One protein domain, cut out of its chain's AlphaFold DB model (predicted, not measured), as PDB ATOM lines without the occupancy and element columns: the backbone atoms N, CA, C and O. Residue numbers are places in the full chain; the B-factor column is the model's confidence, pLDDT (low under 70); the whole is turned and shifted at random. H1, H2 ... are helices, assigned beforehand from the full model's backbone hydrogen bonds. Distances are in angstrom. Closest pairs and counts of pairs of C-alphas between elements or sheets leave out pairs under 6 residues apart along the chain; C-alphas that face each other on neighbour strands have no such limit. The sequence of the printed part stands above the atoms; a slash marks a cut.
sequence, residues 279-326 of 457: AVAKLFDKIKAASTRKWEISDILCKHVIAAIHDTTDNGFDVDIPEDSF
ATOM      1  N   ALA A 279      15.029 -36.594   5.731       84.69
ATOM      2  CA  ALA A 279      13.718 -36.897   6.301       84.69
ATOM      3  C   ALA A 279      13.826 -37.379   7.752       84.69
ATOM      4  O   ALA A 279      12.980 -37.019   8.570       84.69
ATOM      5  N   VAL A 280      14.865 -38.161   8.058       82.19
ATOM      6  CA  VAL A 280      15.125 -38.700   9.394       82.19
ATOM      7  C   VAL A 280      15.620 -37.596  10.313       82.19
ATOM      8  O   VAL A 280      15.049 -37.437  11.382       82.19
ATOM      9  N   ALA A 281      16.564 -36.763   9.872       84.69
ATOM     10  CA  ALA A 281      17.038 -35.602  10.626       84.69
ATOM     11  C   ALA A 281      15.873 -34.671  11.013       84.69
ATOM     12  O   ALA A 281      15.652 -34.383  12.184       84.69
ATOM     13  N   LYS A 282      15.002 -34.326  10.052       84.62
ATOM     14  CA  LYS A 282      13.790 -33.532  10.330       84.62
ATOM     15  C   LYS A 282      12.809 -34.204  11.282       84.62
ATOM     16  O   LYS A 282      12.053 -33.521  11.973       84.62
ATOM     17  N   LEU A 283      12.705 -35.529  11.231       79.81
ATOM     18  CA  LEU A 283      11.844 -36.283  12.133       79.81
ATOM     19  C   LEU A 283      12.444 -36.306  13.542       79.81
ATOM     20  O   LEU A 283      11.713 -36.110  14.509       79.81
ATOM     21  N   PHE A 284      13.759 -36.459  13.637       78.06
ATOM     22  CA  PHE A 284      14.515 -36.423  14.873       78.06
ATOM     23  C   PHE A 284      14.416 -35.062  15.569       78.06
ATOM     24  O   PHE A 284      14.041 -35.013  16.739       78.06
ATOM     25  N   ASP A 285      14.583 -33.954  14.842       81.62
ATOM     26  CA  ASP A 285      14.407 -32.596  15.384       81.62
ATOM     27  C   ASP A 285      12.999 -32.378  15.957       81.62
ATOM     28  O   ASP A 285      12.814 -31.783  17.021       81.62
ATOM     29  N   LYS A 286      11.974 -32.916  15.285       77.94
ATOM     30  CA  LYS A 286      10.590 -32.862  15.780       77.94
ATOM     31  C   LYS A 286      10.388 -33.677  17.050       77.94
ATOM     32  O   LYS A 286       9.569 -33.292  17.879       77.94
ATOM     33  N   ILE A 287      11.079 -34.806  17.190       72.88
ATOM     34  CA  ILE A 287      11.002 -35.651  18.384       72.88
ATOM     35  C   ILE A 287      11.735 -34.990  19.553       72.88
ATOM     36  O   ILE A 287      11.193 -34.987  20.656       72.88
ATOM     37  N   LYS A 288      12.889 -34.349  19.313       71.25
ATOM     38  CA  LYS A 288      13.561 -33.501  20.316       71.25
ATOM     39  C   LYS A 288      12.610 -32.419  20.848       71.25
ATOM     40  O   LYS A 288      12.558 -32.181  22.050       71.25
ATOM     41  N   ALA A 289      11.792 -31.827  19.975       71.44
ATOM     42  CA  ALA A 289      10.831 -30.788  20.342       71.44
ATOM     43  C   ALA A 289       9.507 -31.294  20.963       71.44
ATOM     44  O   ALA A 289       8.758 -30.488  21.516       71.44
ATOM     45  N   ALA A 290       9.167 -32.590  20.873       64.62
ATOM     46  CA  ALA A 290       7.846 -33.094  21.263       64.62
ATOM     47  C   ALA A 290       7.869 -34.446  21.999       64.62
ATOM     48  O   ALA A 290       8.434 -35.443  21.559       64.62
ATOM     49  N   SER A 291       7.117 -34.513  23.102       55.22
ATOM     50  CA  SER A 291       6.900 -35.721  23.906       55.22
ATOM     51  C   SER A 291       5.990 -36.742  23.223       55.22
ATOM     52  O   SER A 291       4.809 -36.830  23.551       55.22
ATOM     53  N   THR A 292       6.515 -37.531  22.286       57.34
ATOM     54  CA  THR A 292       5.728 -38.567  21.592       57.34
ATOM     55  C   THR A 292       6.178 -39.986  21.957       57.34
ATOM     56  O   THR A 292       7.370 -40.250  22.087       57.34
ATOM     57  N   ARG A 293       5.221 -40.921  22.092       52.97
ATOM     58  CA  ARG A 293       5.460 -42.371  22.297       52.97
ATOM     59  C   ARG A 293       5.845 -43.104  20.994       52.97
ATOM     60  O   ARG A 293       5.476 -44.250  20.791       52.97
ATOM     61  N   LYS A 294       6.542 -42.436  20.067       53.41
ATOM     62  CA  LYS A 294       6.840 -42.974  18.721       53.41
ATOM     63  C   LYS A 294       7.887 -44.095  18.684       53.41
ATOM     64  O   LYS A 294       8.013 -44.758  17.657       53.41
ATOM     65  N   TRP A 295       8.615 -44.302  19.779       55.72
ATOM     66  CA  TRP A 295       9.661 -45.323  19.893       55.72
ATOM     67  C   TRP A 295       9.148 -46.731  19.575       55.72
ATOM     68  O   TRP A 295       9.749 -47.423  18.769       55.72
ATOM     69  N   GLU A 296       7.978 -47.100  20.107       46.22
ATOM     70  CA  GLU A 296       7.415 -48.461  20.035       46.22
ATOM     71  C   GLU A 296       7.048 -48.938  18.610       46.22
ATOM     72  O   GLU A 296       6.697 -50.103  18.427       46.22
ATOM     73  N   ILE A 297       7.087 -48.045  17.610       48.00
ATOM     74  CA  ILE A 297       6.638 -48.306  16.228       48.00
ATOM     75  C   ILE A 297       7.735 -48.014  15.187       48.00
ATOM     76  O   ILE A 297       7.745 -48.628  14.123       48.00
ATOM     77  N   SER A 298       8.641 -47.072  15.472       55.53
ATOM     78  CA  SER A 298       9.548 -46.484  14.470       55.53
ATOM     79  C   SER A 298      11.016 -46.881  14.620       55.53
ATOM     80  O   SER A 298      11.788 -46.688  13.677       55.53
ATOM     81  N   ASP A 299      11.398 -47.353  15.815       61.59
ATOM     82  CA  ASP A 299      12.789 -47.520  16.261       61.59
ATOM     83  C   ASP A 299      13.650 -46.246  16.132       61.59
ATOM     84  O   ASP A 299      14.879 -46.289  16.119       61.59
ATOM     85  N   ILE A 300      13.004 -45.077  16.047       68.56
ATOM     86  CA  ILE A 300      13.647 -43.762  16.073       68.56
ATOM     87  C   ILE A 300      13.659 -43.262  17.513       68.56
ATOM     88  O   ILE A 300      12.592 -43.128  18.123       68.56
ATOM     89  N   LEU A 301      14.855 -42.950  18.032       68.81
ATOM     90  CA  LEU A 301      15.088 -42.543  19.422       68.81
ATOM     91  C   LEU A 301      14.052 -41.515  19.893       68.81
ATOM     92  O   LEU A 301      13.911 -40.438  19.310       68.81
ATOM     93  N   CYS A 302      13.318 -41.835  20.964       69.06
ATOM     94  CA  CYS A 302      12.406 -40.869  21.572       69.06
ATOM     95  C   CYS A 302      13.156 -39.882  22.467       69.06
ATOM     96  O   CYS A 302      14.256 -40.161  22.940       69.06
ATOM     97  N   LYS A 303      12.512 -38.754  22.792       68.88
ATOM     98  CA  LYS A 303      13.092 -37.723  23.666       68.88
ATOM     99  C   LYS A 303      13.625 -38.243  25.013       68.88
ATOM    100  O   LYS A 303      14.537 -37.638  25.554       68.88
ATOM    101  N   HIS A 304      13.070 -39.334  25.556       70.19
ATOM    102  CA  HIS A 304      13.524 -39.910  26.827       70.19
ATOM    103  C   HIS A 304      14.850 -40.652  26.663       70.19
ATOM    104  O   HIS A 304      15.721 -40.512  27.508       70.19
ATOM    105  N   VAL A 305      15.011 -41.397  25.564       73.50
ATOM    106  CA  VAL A 305      16.271 -42.086  25.253       73.50
ATOM    107  C   VAL A 305      17.357 -41.058  24.946       73.50
ATOM    108  O   VAL A 305      18.454 -41.170  25.467       73.50
ATOM    109  N   ILE A 306      17.026 -39.997  24.200       74.44
ATOM    110  CA  ILE A 306      17.953 -38.881  23.947       74.44
ATOM    111  C   ILE A 306      18.380 -38.218  25.265       74.44
ATOM    112  O   ILE A 306      19.563 -37.988  25.474       74.44
ATOM    113  N   ALA A 307      17.430 -37.939  26.165       74.31
ATOM    114  CA  ALA A 307      17.735 -37.353  27.468       74.31
ATOM    115  C   ALA A 307      18.604 -38.275  28.338       74.31
ATOM    116  O   ALA A 307      19.499 -37.783  29.009       74.31
ATOM    117  N   ALA A 308      18.378 -39.592  28.298       78.62
ATOM    118  CA  ALA A 308      19.199 -40.566  29.015       78.62
ATOM    119  C   ALA A 308      20.623 -40.666  28.442       78.62
ATOM    120  O   ALA A 308      21.581 -40.745  29.205       78.62
ATOM    121  N   ILE A 309      20.775 -40.617  27.113       76.25
ATOM    122  CA  ILE A 309      22.096 -40.554  26.470       76.25
ATOM    123  C   ILE A 309      22.820 -39.286  26.926       76.25
ATOM    124  O   ILE A 309      23.930 -39.375  27.423       76.25
ATOM    125  N   HIS A 310      22.172 -38.120  26.863       79.56
ATOM    126  CA  HIS A 310      22.796 -36.872  27.312       79.56
ATOM    127  C   HIS A 310      23.175 -36.903  28.802       79.56
ATOM    128  O   HIS A 310      24.282 -36.512  29.142       79.56
ATOM    129  N   ASP A 311      22.300 -37.408  29.678       81.31
ATOM    130  CA  ASP A 311      22.577 -37.528  31.117       81.31
ATOM    131  C   ASP A 311      23.764 -38.467  31.392       81.31
ATOM    132  O   ASP A 311      24.632 -38.167  32.206       81.31
ATOM    133  N   THR A 312      23.862 -39.587  30.672       79.38
ATOM    134  CA  THR A 312      25.013 -40.497  30.795       79.38
ATOM    135  C   THR A 312      26.309 -39.883  30.257       79.38
ATOM    136  O   THR A 312      27.345 -40.023  30.908       79.38
ATOM    137  N   THR A 313      26.256 -39.130  29.152       79.12
ATOM    138  CA  THR A 313      27.403 -38.363  28.636       79.12
ATOM    139  C   THR A 313      27.860 -37.287  29.625       79.12
ATOM    140  O   THR A 313      29.052 -37.184  29.912       79.12
ATOM    141  N   ASP A 314      26.929 -36.515  30.194       81.75
ATOM    142  CA  ASP A 314      27.224 -35.457  31.171       81.75
ATOM    143  C   ASP A 314      27.855 -36.030  32.455       81.75
ATOM    144  O   ASP A 314      28.695 -35.386  33.087       81.75
ATOM    145  N   ASN A 315      27.508 -37.271  32.807       84.31
ATOM    146  CA  ASN A 315      28.092 -38.015  33.925       84.31
ATOM    147  C   ASN A 315      29.451 -38.673  33.599       84.31
ATOM    148  O   ASN A 315      29.991 -39.407  34.430       84.31
ATOM    149  N   GLY A 316      30.031 -38.406  32.424       79.56
ATOM    150  CA  GLY A 316      31.376 -38.849  32.049       79.56
ATOM    151  C   GLY A 316      31.469 -40.305  31.591       79.56
ATOM    152  O   GLY A 316      32.572 -40.852  31.540       79.56
ATOM    153  N   PHE A 317      30.341 -40.942  31.267       78.94
ATOM    154  CA  PHE A 317      30.347 -42.243  30.604       78.94
ATOM    155  C   PHE A 317      30.616 -42.069  29.107       78.94
ATOM    156  O   PHE A 317      30.089 -41.155  28.472       78.94
ATOM    157  N   ASP A 318      31.426 -42.967  28.547       75.12
ATOM    158  CA  ASP A 318      31.697 -43.025  27.111       75.12
ATOM    159  C   ASP A 318      30.512 -43.697  26.406       75.12
ATOM    160  O   ASP A 318      30.356 -44.919  26.426       75.12
ATOM    161  N   VAL A 319      29.610 -42.873  25.880       72.94
ATOM    162  CA  VAL A 319      28.407 -43.283  25.147       72.94
ATOM    163  C   VAL A 319      28.356 -42.550  23.814       72.94
ATOM    164  O   VAL A 319      28.630 -41.350  23.746       72.94
ATOM    165  N   ASP A 320      27.972 -43.277  22.764       68.94
ATOM    166  CA  ASP A 320      27.851 -42.745  21.408       68.94
ATOM    167  C   ASP A 320      26.896 -41.542  21.348       68.94
ATOM    168  O   ASP A 320      25.881 -41.478  22.051       68.94
ATOM    169  N   ILE A 321      27.176 -40.603  20.437       73.81
ATOM    170  CA  ILE A 321      26.245 -39.506  20.167       73.81
ATOM    171  C   ILE A 321      24.894 -40.062  19.675       73.81
ATOM    172  O   ILE A 321      24.851 -41.081  18.974       73.81
ATOM    173  N   PRO A 322      23.763 -39.403  19.994       71.94
ATOM    174  CA  PRO A 322      22.433 -39.900  19.647       71.94
ATOM    175  C   PRO A 322      22.255 -40.251  18.164       71.94
ATOM    176  O   PRO A 322      21.511 -41.166  17.828       71.94
ATOM    177  N   GLU A 323      22.922 -39.528  17.266       73.81
ATOM    178  CA  GLU A 323      22.903 -39.749  15.823       73.81
ATOM    179  C   GLU A 323      23.569 -41.074  15.396       73.81
ATOM    180  O   GLU A 323      23.120 -41.684  14.423       73.81
ATOM    181  N   ASP A 324      24.577 -41.551  16.131       75.31
ATOM    182  CA  ASP A 324      25.287 -42.809  15.852       75.31
ATOM    183  C   ASP A 324      24.536 -44.035  16.381       75.31
ATOM    184  O   ASP A 324      24.598 -45.112  15.780       75.31
ATOM    185  N   SER A 325      23.716 -43.827  17.416       71.38
ATOM    186  CA  SER A 325      22.798 -44.820  17.991       71.38
ATOM    187  C   SER A 325      21.603 -45.170  17.083       71.38
ATOM    188  O   SER A 325      20.803 -46.047  17.413       71.38
ATOM    189  N   PHE A 326      21.433 -44.497  15.937       74.25
ATOM    190  CA  PHE A 326      20.419 -44.878  14.950       74.25
ATOM    191  C   PHE A 326      20.789 -46.186  14.247       74.25
ATOM    192  O   PHE A 326      21.933 -46.392  13.843       74.25
TER     193      PHE A 326
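AT A GLANCE: This is residues 279 to 326 of the 457 residues of an uncharacterized protein of Tanacetum cinerariifolium (UniProt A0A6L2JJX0). Two helices, H1 and H3, make an L, with its corner where the end of H1 meets the start of H3; the chain between them loops out to one side of the corner and holds the very short H2. After H3 the last residues, 315 to 326, have no named element and fold back over the open side of the L toward H1. The printed part has 48 residues with three named helices, in the order H1, H2, H3, and no named strand; its class is all helix. It is compact, with a radius of gyration of the C-alphas of 10.8 A, and elongated, spanning 30 by 18 by 18 A.

IN THESE COORDINATES: H1 is residues 279 to 289, 15.6 A long from first to last C-alpha, and begins at C-alpha 279 at (13.718, -36.897, 6.301). H2 is residues 295 to 298. H3, the longest helix, is residues 303 to 314, 16.2 A from C-alpha 303 at (13.092, -37.723, 23.666) to C-alpha 314 at (27.224, -35.457, 31.171).

HOW THE PARTS SIT: H1 and H3 only just touch, with 3 pairs of C-alphas within 8 A, and touch only at their ends. H3 touches H1 with residues 303 to 306 alone. Their closest C-alphas, those of Lys 288 and Lys 303, are 5.4 A apart. Their lines stand about perpendicular, at 79 degrees. H2 is apart from H1 and from H3. In H1 and H3 every O i to N i+4 pair is within hydrogen-bond range; H2, with four residues, is too short for such a pair, and its one O i to N i+3 pair is within range.

THE WHOLE: The two C-alphas farthest apart, those of Ala 279 and Gly 316, are 31.3 A apart, while those of Ala 279 and Phe 326, the first and last printed, are 13.5 A apart. The printed part has no cut. The links H1 to H2 and H2 to H3 are tight. The mean pLDDT of the printed part is 71.7, and it is under 70 at residues 290 to 303 and residue 320.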